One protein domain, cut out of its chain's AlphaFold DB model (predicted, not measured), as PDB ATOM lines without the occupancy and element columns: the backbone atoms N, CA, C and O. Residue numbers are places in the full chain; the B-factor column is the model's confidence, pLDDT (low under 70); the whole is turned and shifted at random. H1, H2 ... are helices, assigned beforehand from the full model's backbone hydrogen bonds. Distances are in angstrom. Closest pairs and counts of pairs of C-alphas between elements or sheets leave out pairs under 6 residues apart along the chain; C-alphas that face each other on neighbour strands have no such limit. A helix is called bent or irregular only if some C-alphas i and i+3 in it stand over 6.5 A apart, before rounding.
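This is residues 15 to 39 and 52 to 100 of the 200 residues of an uncharacterized protein of Paxillus rubicundulus Ve08.2h10 (UniProt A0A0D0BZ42). A long helix, H3, and a shorter one, H2, form a V joined at its point by residues 70 and 71, and the kinked helix H1 bridges its opening, crossing H2 and reaching H3 with its first turns. Residues 86 to 100 of H3 stick out free as an arm. The printed part has 74 residues, with three named helices in the order H1, H2, H3 and no named strand; the class is all helix. The whole is loose, with a radius of gyration of the C-alphas of 15.9 A, and flat, spanning 53 by 31 by 16 A.

H3, residues 72 to 100, and H1, residues 15 to 39, touch through residues 78 to 85 and 17 to 21 alone; their closest C-alphas, of Leu 82 and Ala 17, are 5.5 A apart. Their lines stand at a steep tilt of 59 degrees, opposite ways. H1 has a kink of 102 degrees near residue 22 and is irregular, with C-alphas 21 and 24 8.4 A apart; its line is a rough one. H2, residues 56 to 69, touches H1, the closest C-alphas being those of Thr 63 and Val 27 at 6.0 A. They run opposite ways at a steep tilt of 67 degrees, only just short of about perpendicular. H2 and H3 are close but not clearly touching: their closest C-alphas, of Tyr 67 and Lys 75, are 7.5 A apart. Their tilt is steep, 54 degrees, opposite ways. Every O i to N i+4 pair is within hydrogen-bond range in H2, against 24 of 25 in H3 and 16 of 21 in H1.

H3 measures 41.9 A from C-alpha 72 to C-alpha 100 at (-29.730, 20.625, 44.255). H1 measures 25.6 A from C-alpha 15 at (-15.485, 27.284, 15.336) to C-alpha 39. H2 measures 20.0 A from C-alpha 56 to C-alpha 69.

The two C-alphas farthest apart, of Leu 37 and Ala 100, are 52.9 A apart. Residues 40 to 51 are not printed, and C-alphas 39 and 52 are 9.8 A apart across the cut. H2 to H3 is a tight link. The pLDDT is under 70 at residues 37 to 39, 52 to 53 and 92 to 100.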
ATOM      1  N   VAL A  15     -16.398  26.145  15.519       83.75
ATOM      2  CA  VAL A  15     -15.485  27.284  15.336       83.75
ATOM      3  C   VAL A  15     -14.875  27.723  16.671       83.75
ATOM      4  O   VAL A  15     -13.711  28.104  16.711       83.75
ATOM      5  N   GLU A  16     -15.618  27.621  17.776       83.81
ATOM      6  CA  GLU A  16     -15.114  27.917  19.122       83.81
ATOM      7  C   GLU A  16     -14.147  26.832  19.608       83.81
ATOM      8  O   GLU A  16     -13.123  27.150  20.214       83.81
ATOM      9  N   ALA A  17     -14.439  25.561  19.310       84.88
ATOM     10  CA  ALA A  17     -13.542  24.446  19.604       84.88
ATOM     11  C   ALA A  17     -12.233  24.551  18.799       84.88
ATOM     12  O   ALA A  17     -11.148  24.407  19.362       84.88
ATOM     13  N   TYR A  18     -12.316  24.895  17.508       84.62
ATOM     14  CA  TYR A  18     -11.147  25.165  16.667       84.62
ATOM     15  C   TYR A  18     -10.345  26.363  17.176       84.62
ATOM     16  O   TYR A  18      -9.125  26.273  17.294       84.62
ATOM     17  N   MET A  19     -11.021  27.457  17.543       86.38
ATOM     18  CA  MET A  19     -10.362  28.627  18.116       86.38
ATOM     19  C   MET A  19      -9.612  28.255  19.394       86.38
ATOM     20  O   MET A  19      -8.450  28.602  19.511       86.38
ATOM     21  N   LYS A  20     -10.209  27.492  20.316       85.19
ATOM     22  CA  LYS A  20      -9.520  27.072  21.547       85.19
ATOM     23  C   LYS A  20      -8.281  26.211  21.304       85.19
ATOM     24  O   LYS A  20      -7.292  26.395  22.005       85.19
ATOM     25  N   LEU A  21      -8.328  25.291  20.342       85.75
ATOM     26  CA  LEU A  21      -7.196  24.412  20.032       85.75
ATOM     27  C   LEU A  21      -6.068  25.133  19.286       85.75
ATOM     28  O   LEU A  21      -4.892  24.861  19.519       85.75
ATOM     29  N   TYR A  22      -6.424  26.045  18.381       87.25
ATOM     30  CA  TYR A  22      -5.503  26.580  17.377       87.25
ATOM     31  C   TYR A  22      -5.364  28.109  17.417       87.25
ATOM     32  O   TYR A  22      -4.876  28.706  16.450       87.25
ATOM     33  N   TYR A  23      -5.763  28.753  18.524       86.38
ATOM     34  CA  TYR A  23      -5.729  30.214  18.655       86.38
ATOM     35  C   TYR A  23      -4.332  30.775  18.379       86.38
ATOM     36  O   TYR A  23      -4.145  31.533  17.434       86.38
ATOM     37  N   GLU A  24      -3.343  30.361  19.170       84.81
ATOM     38  CA  GLU A  24      -1.979  30.897  19.099       84.81
ATOM     39  C   GLU A  24      -1.225  30.441  17.845       84.81
ATOM     40  O   GLU A  24      -0.374  31.163  17.334       84.81
ATOM     41  N   THR A  25      -1.533  29.250  17.331       85.88
ATOM     42  CA  THR A  25      -0.743  28.613  16.268       85.88
ATOM     43  C   THR A  25      -1.235  28.936  14.864       85.88
ATOM     44  O   THR A  25      -0.424  28.987  13.942       85.88
ATOM     45  N   LYS A  26      -2.544  29.144  14.670       82.00
ATOM     46  CA  LYS A  26      -3.136  29.337  13.334       82.00
ATOM     47  C   LYS A  26      -4.011  30.575  13.243       82.00
ATOM     48  O   LYS A  26      -3.897  31.329  12.282       82.00
ATOM     49  N   VAL A  27      -4.867  30.807  14.232       82.69
ATOM     50  CA  VAL A  27      -5.886  31.863  14.165       82.69
ATOM     51  C   VAL A  27      -5.262  33.249  14.354       82.69
ATOM     52  O   VAL A  27      -5.448  34.123  13.511       82.69
ATOM     53  N   LYS A  28      -4.463  33.441  15.406       83.19
ATOM     54  CA  LYS A  28      -3.821  34.717  15.741       83.19
ATOM     55  C   LYS A  28      -2.838  35.203  14.664       83.19
ATOM     56  O   LYS A  28      -3.016  36.342  14.235       83.19
ATOM     57  N   PRO A  29      -1.909  34.383  14.126       84.56
ATOM     58  CA  PRO A  29      -1.012  34.835  13.058       84.56
ATOM     59  C   PRO A  29      -1.762  35.307  11.803       84.56
ATOM     60  O   PRO A  29      -1.458  36.363  11.258       84.56
ATOM     61  N   ASN A  30      -2.805  34.578  11.389       82.12
ATOM     62  CA  ASN A  30      -3.613  34.930  10.215       82.12
ATOM     63  C   ASN A  30      -4.459  36.195  10.427       82.12
ATOM     64  O   ASN A  30      -4.736  36.931   9.479       82.12
ATOM     65  N   ILE A  31      -4.910  36.445  11.659       82.50
ATOM     66  CA  ILE A  31      -5.654  37.658  12.010       82.50
ATOM     67  C   ILE A  31      -4.717  38.865  12.056       82.50
ATOM     68  O   ILE A  31      -5.080  39.926  11.550       82.50
ATOM     69  N   GLU A  32      -3.529  38.716  12.640       82.00
ATOM     70  CA  GLU A  32      -2.521  39.777  12.705       82.00
ATOM     71  C   GLU A  32      -2.016  40.152  11.308       82.00
ATOM     72  O   GLU A  32      -1.934  41.339  10.996       82.00
ATOM     73  N   GLU A  33      -1.777  39.165  10.439       80.62
ATOM     74  CA  GLU A  33      -1.426  39.383   9.033       80.62
ATOM     75  C   GLU A  33      -2.548  40.106   8.275       80.62
ATOM     76  O   GLU A  33      -2.310  41.138   7.643       80.62
ATOM     77  N   ALA A  34      -3.796  39.636   8.391       74.94
ATOM     78  CA  ALA A  34      -4.940  40.272   7.736       74.94
ATOM     79  C   ALA A  34      -5.183  41.707   8.238       74.94
ATOM     80  O   ALA A  34      -5.546  42.591   7.459       74.94
ATOM     81  N   HIS A  35      -4.968  41.956   9.531       71.88
ATOM     82  CA  HIS A  35      -5.106  43.281  10.130       71.88
ATOM     83  C   HIS A  35      -3.968  44.226   9.714       71.88
ATOM     84  O   HIS A  35      -4.207  45.404   9.439       71.88
ATOM     85  N   ALA A  36      -2.737  43.721   9.616       74.88
ATOM     86  CA  ALA A  36      -1.600  44.477   9.094       74.88
ATOM     87  C   ALA A  36      -1.808  44.859   7.618       74.88
ATOM     88  O   ALA A  36      -1.561  46.001   7.237       74.88
ATOM     89  N   LEU A  37      -2.345  43.947   6.802       67.81
ATOM     90  CA  LEU A  37      -2.644  44.214   5.393       67.81
ATOM     91  C   LEU A  37      -3.760  45.264   5.225       67.81
ATOM     92  O   LEU A  37      -3.650  46.166   4.396       67.81
ATOM     93  N   ALA A  38      -4.809  45.185   6.051       66.19
ATOM     94  CA  ALA A  38      -5.929  46.129   6.029       66.19
ATOM     95  C   ALA A  38      -5.548  47.542   6.510       66.19
ATOM     96  O   ALA A  38      -6.139  48.522   6.066       66.19
ATOM     97  N   THR A  39      -4.552  47.661   7.393       64.75
ATOM     98  CA  THR A  39      -4.040  48.956   7.882       64.75
ATOM     99  C   THR A  39      -2.960  49.563   6.980       64.75
ATOM    100  O   THR A  39      -2.680  50.753   7.087       64.75
ATOM    101  N   LEU A  52      -4.989  49.471  16.860       55.75
ATOM    102  CA  LEU A  52      -6.277  49.024  17.390       55.75
ATOM    103  C   LEU A  52      -6.407  47.502  17.204       55.75
ATOM    104  O   LEU A  52      -5.984  46.986  16.169       55.75
ATOM    105  N   PRO A  53      -6.954  46.765  18.184       62.69
ATOM    106  CA  PRO A  53      -7.166  45.334  18.032       62.69
ATOM    107  C   PRO A  53      -8.237  45.054  16.958       62.69
ATOM    108  O   PRO A  53      -9.195  45.824  16.825       62.69
ATOM    109  N   PRO A  54      -8.118  43.945  16.206       70.38
ATOM    110  CA  PRO A  54      -9.111  43.558  15.212       70.38
ATOM    111  C   PRO A  54     -10.487  43.347  15.855       70.38
ATOM    112  O   PRO A  54     -10.613  42.775  16.937       70.38
ATOM    113  N   LYS A  55     -11.543  43.791  15.162       78.25
ATOM    114  CA  LYS A  55     -12.931  43.606  15.611       78.25
ATOM    115  C   LYS A  55     -13.273  42.115  15.718       78.25
ATOM    116  O   LYS A  55     -12.899  41.323  14.854       78.25
ATOM    117  N   LEU A  56     -14.056  41.748  16.735       76.38
ATOM    118  CA  LEU A  56     -14.469  40.363  17.008       76.38
ATOM    119  C   LEU A  56     -15.147  39.680  15.808       76.38
ATOM    120  O   LEU A  56     -14.926  38.499  15.564       76.38
ATOM    121  N   GLU A  57     -15.936  40.416  15.025       74.06
ATOM    122  CA  GLU A  57     -16.566  39.891  13.806       74.06
ATOM    123  C   GLU A  57     -15.530  39.445  12.767       74.06
ATOM    124  O   GLU A  57     -15.676  38.384  12.160       74.06
ATOM    125  N   THR A  58     -14.449  40.215  12.604       76.62
ATOM    126  CA  THR A  58     -13.328  39.884  11.715       76.62
ATOM    127  C   THR A  58     -12.612  38.627  12.192       76.62
ATOM    128  O   THR A  58     -12.322  37.745  11.385       76.62
ATOM    129  N   ILE A  59     -12.391  38.514  13.506       80.06
ATOM    130  CA  ILE A  59     -11.811  37.326  14.143       80.06
ATOM    131  C   ILE A  59     -12.685  36.104  13.843       80.06
ATOM    132  O   ILE A  59     -12.208  35.126  13.279       80.06
ATOM    133  N   MET A  60     -13.985  36.177  14.133       80.00
ATOM    134  CA  MET A  60     -14.916  35.058  13.938       80.00
ATOM    135  C   MET A  60     -15.054  34.648  12.471       80.00
ATOM    136  O   MET A  60     -15.082  33.454  12.162       80.00
ATOM    137  N   LYS A  61     -15.108  35.623  11.556       82.06
ATOM    138  CA  LYS A  61     -15.138  35.362  10.115       82.06
ATOM    139  C   LYS A  61     -13.869  34.633   9.672       82.06
ATOM    140  O   LYS A  61     -13.971  33.598   9.015       82.06
ATOM    141  N   LYS A  62     -12.692  35.117  10.080       83.19
ATOM    142  CA  LYS A  62     -11.418  34.529   9.658       83.19
ATOM    143  C   LYS A  62     -11.192  33.142  10.251       83.19
ATOM    144  O   LYS A  62     -10.791  32.233   9.535       83.19
ATOM    145  N   THR A  63     -11.535  32.948  11.520       83.00
ATOM    146  CA  THR A  63     -11.491  31.632  12.172       83.00
ATOM    147  C   THR A  63     -12.385  30.621  11.454       83.00
ATOM    148  O   THR A  63     -11.990  29.470  11.280       83.00
ATOM    149  N   ARG A  64     -13.567  31.041  10.981       86.69
ATOM    150  CA  ARG A  64     -14.462  30.180  10.194       86.69
ATOM    151  C   ARG A  64     -13.861  29.811   8.838       86.69
ATOM    152  O   ARG A  64     -13.923  28.643   8.466       86.69
ATOM    153  N   GLU A  65     -13.286  30.774   8.121       86.50
ATOM    154  CA  GLU A  65     -12.606  30.529   6.839       86.50
ATOM    155  C   GLU A  65     -11.438  29.548   7.004       86.50
ATOM    156  O   GLU A  65     -11.331  28.583   6.248       86.50
ATOM    157  N   LEU A  66     -10.610  29.750   8.036       86.06
ATOM    158  CA  LEU A  66      -9.500  28.853   8.360       86.06
ATOM    159  C   LEU A  66     -10.010  27.445   8.658       86.06
ATOM    160  O   LEU A  66      -9.576  26.500   8.011       86.06
ATOM    161  N   TYR A  67     -10.999  27.305   9.544       85.00
ATOM    162  CA  TYR A  67     -11.585  26.005   9.864       85.00
ATOM    163  C   TYR A  67     -12.170  25.293   8.633       85.00
ATOM    164  O   TYR A  67     -12.028  24.079   8.485       85.00
ATOM    165  N   GLN A  68     -12.804  26.025   7.713       86.94
ATOM    166  CA  GLN A  68     -13.337  25.442   6.479       86.94
ATOM    167  C   GLN A  68     -12.231  24.920   5.554       86.94
ATOM    168  O   GLN A  68     -12.415  23.851   4.964       86.94
ATOM    169  N   ALA A  69     -11.100  25.625   5.480       87.00
ATOM    170  CA  ALA A  69      -9.931  25.251   4.684       87.00
ATOM    171  C   ALA A  69      -9.068  24.136   5.313       87.00
ATOM    172  O   ALA A  69      -8.174  23.607   4.657       87.00
ATOM    173  N   GLU A  70      -9.327  23.753   6.566       90.19
ATOM    174  CA  GLU A  70      -8.555  22.719   7.258       90.19
ATOM    175  C   GLU A  70      -8.784  21.303   6.723       90.19
ATOM    176  O   GLU A  70      -9.847  20.938   6.202       90.19
ATOM    177  N   SER A  71      -7.767  20.469   6.944       87.56
ATOM    178  CA  SER A  71      -7.788  19.056   6.574       87.56
ATOM    179  C   SER A  71      -8.869  18.259   7.328       87.56
ATOM    180  O   SER A  71      -9.213  18.596   8.468       87.56
ATOM    181  N   PRO A  72      -9.349  17.133   6.761       87.69
ATOM    182  CA  PRO A  72     -10.288  16.241   7.447       87.69
ATOM    183  C   PRO A  72      -9.781  15.760   8.816       87.69
ATOM    184  O   PRO A  72     -10.568  15.598   9.743       87.69
ATOM    185  N   LYS A  73      -8.459  15.591   8.965       86.25
ATOM    186  CA  LYS A  73      -7.816  15.175  10.218       86.25
ATOM    187  C   LYS A  73      -7.973  16.223  11.325       86.25
ATOM    188  O   LYS A  73      -8.336  15.875  12.441       86.25
ATOM    189  N   VAL A  74      -7.746  17.497  11.004       85.06
ATOM    190  CA  VAL A  74      -7.902  18.609  11.960       85.06
ATOM    191  C   VAL A  74      -9.377  18.814  12.307       85.06
ATOM    192  O   VAL A  74      -9.710  19.037  13.466       85.06
ATOM    193  N   LYS A  75     -10.286  18.662  11.337       84.94
ATOM    194  CA  LYS A  75     -11.732  18.720  11.603       84.94
ATOM    195  C   LYS A  75     -12.186  17.612  12.554       84.94
ATOM    196  O   LYS A  75     -12.927  17.908  13.484       84.94
ATOM    197  N   ALA A  76     -11.689  16.386  12.380       86.62
ATOM    198  CA  ALA A  76     -11.982  15.274  13.285       86.62
ATOM    199  C   ALA A  76     -11.486  15.537  14.717       86.62
ATOM    200  O   ALA A  76     -12.209  15.286  15.678       86.62
ATOM    201  N   GLU A  77     -10.285  16.098  14.872       85.25
ATOM    202  CA  GLU A  77      -9.746  16.491  16.180       85.25
ATOM    203  C   GLU A  77     -10.593  17.582  16.853       85.25
ATOM    204  O   GLU A  77     -10.904  17.491  18.042       85.25
ATOM    205  N   VAL A  78     -11.047  18.575  16.082       86.56
ATOM    206  CA  VAL A  78     -11.965  19.614  16.572       86.56
ATOM    207  C   VAL A  78     -13.296  19.011  17.016       86.56
ATOM    208  O   VAL A  78     -13.826  19.425  18.043       86.56
ATOM    209  N   THR A  79     -13.827  18.014  16.301       86.06
ATOM    210  CA  THR A  79     -15.049  17.301  16.705       86.06
ATOM    211  C   THR A  79     -14.857  16.551  18.025       86.06
ATOM    212  O   THR A  79     -15.724  16.633  18.895       86.06
ATOM    213  N   VAL A  80     -13.719  15.873  18.214       88.19
ATOM    214  CA  VAL A  80     -13.389  15.208  19.488       88.19
ATOM    215  C   VAL A  80     -13.317  16.230  20.623       88.19
ATOM    216  O   VAL A  80     -13.914  16.030  21.681       88.19
ATOM    217  N   HIS A  81     -12.656  17.364  20.398       82.31
ATOM    218  CA  HIS A  81     -12.566  18.417  21.405       82.31
ATOM    219  C   HIS A  81     -13.920  19.073  21.700       82.31
ATOM    220  O   HIS A  81     -14.235  19.363  22.854       82.31
ATOM    221  N   LEU A  82     -14.770  19.248  20.686       85.44
ATOM    222  CA  LEU A  82     -16.137  19.726  20.858       85.44
ATOM    223  C   LEU A  82     -16.951  18.771  21.742       85.44
ATOM    224  O   LEU A  82     -17.646  19.225  22.651       85.44
ATOM    225  N   GLN A  83     -16.837  17.459  21.523       84.31
ATOM    226  CA  GLN A  83     -17.492  16.453  22.364       84.31
ATOM    227  C   GLN A  83     -16.991  16.508  23.812       84.31
ATOM    228  O   GLN A  83     -17.806  16.484  24.731       84.31
ATOM    229  N   GLN A  84     -15.684  16.672  24.028       85.00
ATOM    230  CA  GLN A  84     -15.114  16.866  25.369       85.00
ATOM    231  C   GLN A  84     -15.645  18.138  26.042       85.00
ATOM    232  O   GLN A  84     -15.990  18.118  27.222       85.00
ATOM    233  N   MET A  85     -15.759  19.245  25.300       79.81
ATOM    234  CA  MET A  85     -16.319  20.496  25.817       79.81
ATOM    235  C   MET A  85     -17.802  20.369  26.181       79.81
ATOM    236  O   MET A  85     -18.235  20.952  27.177       79.81
ATOM    237  N   ILE A  86     -18.579  19.628  25.386       81.12
ATOM    238  CA  ILE A  86     -19.988  19.337  25.677       81.12
ATOM    239  C   ILE A  86     -20.085  18.467  26.934       81.12
ATOM    240  O   ILE A  86     -20.780  18.859  27.867       81.12
ATOM    241  N   ALA A  87     -19.326  17.371  27.004       82.81
ATOM    242  CA  ALA A  87     -19.317  16.461  28.147       82.81
ATOM    243  C   ALA A  87     -18.900  17.163  29.450       82.81
ATOM    244  O   ALA A  87     -19.589  17.040  30.454       82.81
ATOM    245  N   ALA A  88     -17.847  17.986  29.431       80.12
ATOM    246  CA  ALA A  88     -17.415  18.750  30.606       80.12
ATOM    247  C   ALA A  88     -18.462  19.788  31.056       80.12
ATOM    248  O   ALA A  88     -18.610  20.077  32.245       80.12
ATOM    249  N   LYS A  89     -19.205  20.374  30.108       75.94
ATOM    250  CA  LYS A  89     -20.289  21.318  30.409       75.94
ATOM    251  C   LYS A  89     -21.511  20.601  30.988       75.94
ATOM    252  O   LYS A  89     -22.139  21.134  31.901       75.94
ATOM    253  N   GLU A  90     -21.824  19.412  30.483       75.75
ATOM    254  CA  GLU A  90     -22.873  18.537  31.008       75.75
ATOM    255  C   GLU A  90     -22.515  18.010  32.400       75.75
ATOM    256  O   GLU A  90     -23.334  18.130  33.302       75.75
ATOM    257  N   GLU A  91     -21.281  17.559  32.626       71.94
ATOM    258  CA  GLU A  91     -20.781  17.132  33.939       71.94
ATOM    259  C   GLU A  91     -20.837  18.274  34.961       71.94
ATOM    260  O   GLU A  91     -21.325  18.090  36.074       71.94
ATOM    261  N   ARG A  92     -20.429  19.491  34.580       65.94
ATOM    262  CA  ARG A  92     -20.559  20.673  35.447       65.94
ATOM    263  C   ARG A  92     -22.023  21.007  35.753       65.94
ATOM    264  O   ARG A  92     -22.330  21.415  36.872       65.94
ATOM    265  N   GLY A  93     -22.916  20.842  34.777       58.25
ATOM    266  CA  GLY A  93     -24.359  21.009  34.959       58.25
ATOM    267  C   GLY A  93     -24.969  19.938  35.865       58.25
ATOM    268  O   GLY A  93     -25.798  20.253  36.715       58.25
ATOM    269  N   GLU A  94     -24.524  18.692  35.736       58.56
ATOM    270  CA  GLU A  94     -24.967  17.555  36.543       58.56
ATOM    271  C   GLU A  94     -24.436  17.642  37.979       58.56
ATOM    272  O   GLU A  94     -25.177  17.415  38.930       58.56
ATOM    273  N   GLN A  95     -23.189  18.075  38.168       53.81
ATOM    274  CA  GLN A  95     -22.626  18.343  39.491       53.81
ATOM    275  C   GLN A  95     -23.380  19.480  40.199       53.81
ATOM    276  O   GLN A  95     -23.658  19.381  41.393       53.81
ATOM    277  N   ALA A  96     -23.781  20.519  39.455       52.91
ATOM    278  CA  ALA A  96     -24.642  21.591  39.959       52.91
ATOM    279  C   ALA A  96     -26.084  21.126  40.259       52.91
ATOM    280  O   ALA A  96     -26.757  21.716  41.101       52.91
ATOM    281  N   ARG A  97     -26.567  20.064  39.599       55.06
ATOM    282  CA  ARG A  97     -27.860  19.422  39.898       55.06
ATOM    283  C   ARG A  97     -27.783  18.467  41.087       55.06
ATOM    284  O   ARG A  97     -28.722  18.415  41.870       55.06
ATOM    285  N   LYS A  98     -26.668  17.765  41.293       51.44
ATOM    286  CA  LYS A  98     -26.462  16.914  42.479       51.44
ATOM    287  C   LYS A  98     -26.403  17.725  43.775       51.44
ATOM    288  O   LYS A  98     -26.925  17.276  44.790       51.44
ATOM    289  N   THR A  99     -25.874  18.947  43.746       49.53
ATOM    290  CA  THR A  99     -25.989  19.892  44.872       49.53
ATOM    291  C   THR A  99     -27.405  20.450  45.069       49.53
ATOM    292  O   THR A  99     -27.697  20.978  46.142       49.53
ATOM    293  N   ALA A 100     -28.312  20.293  44.098       52.69
ATOM    294  CA  ALA A 100     -29.730  20.625  44.255       52.69
ATOM    295  C   ALA A 100     -30.516  19.573  45.067       52.69
ATOM    296  O   ALA A 100     -31.665  19.825  45.417       52.69
TER     297      ALA A 100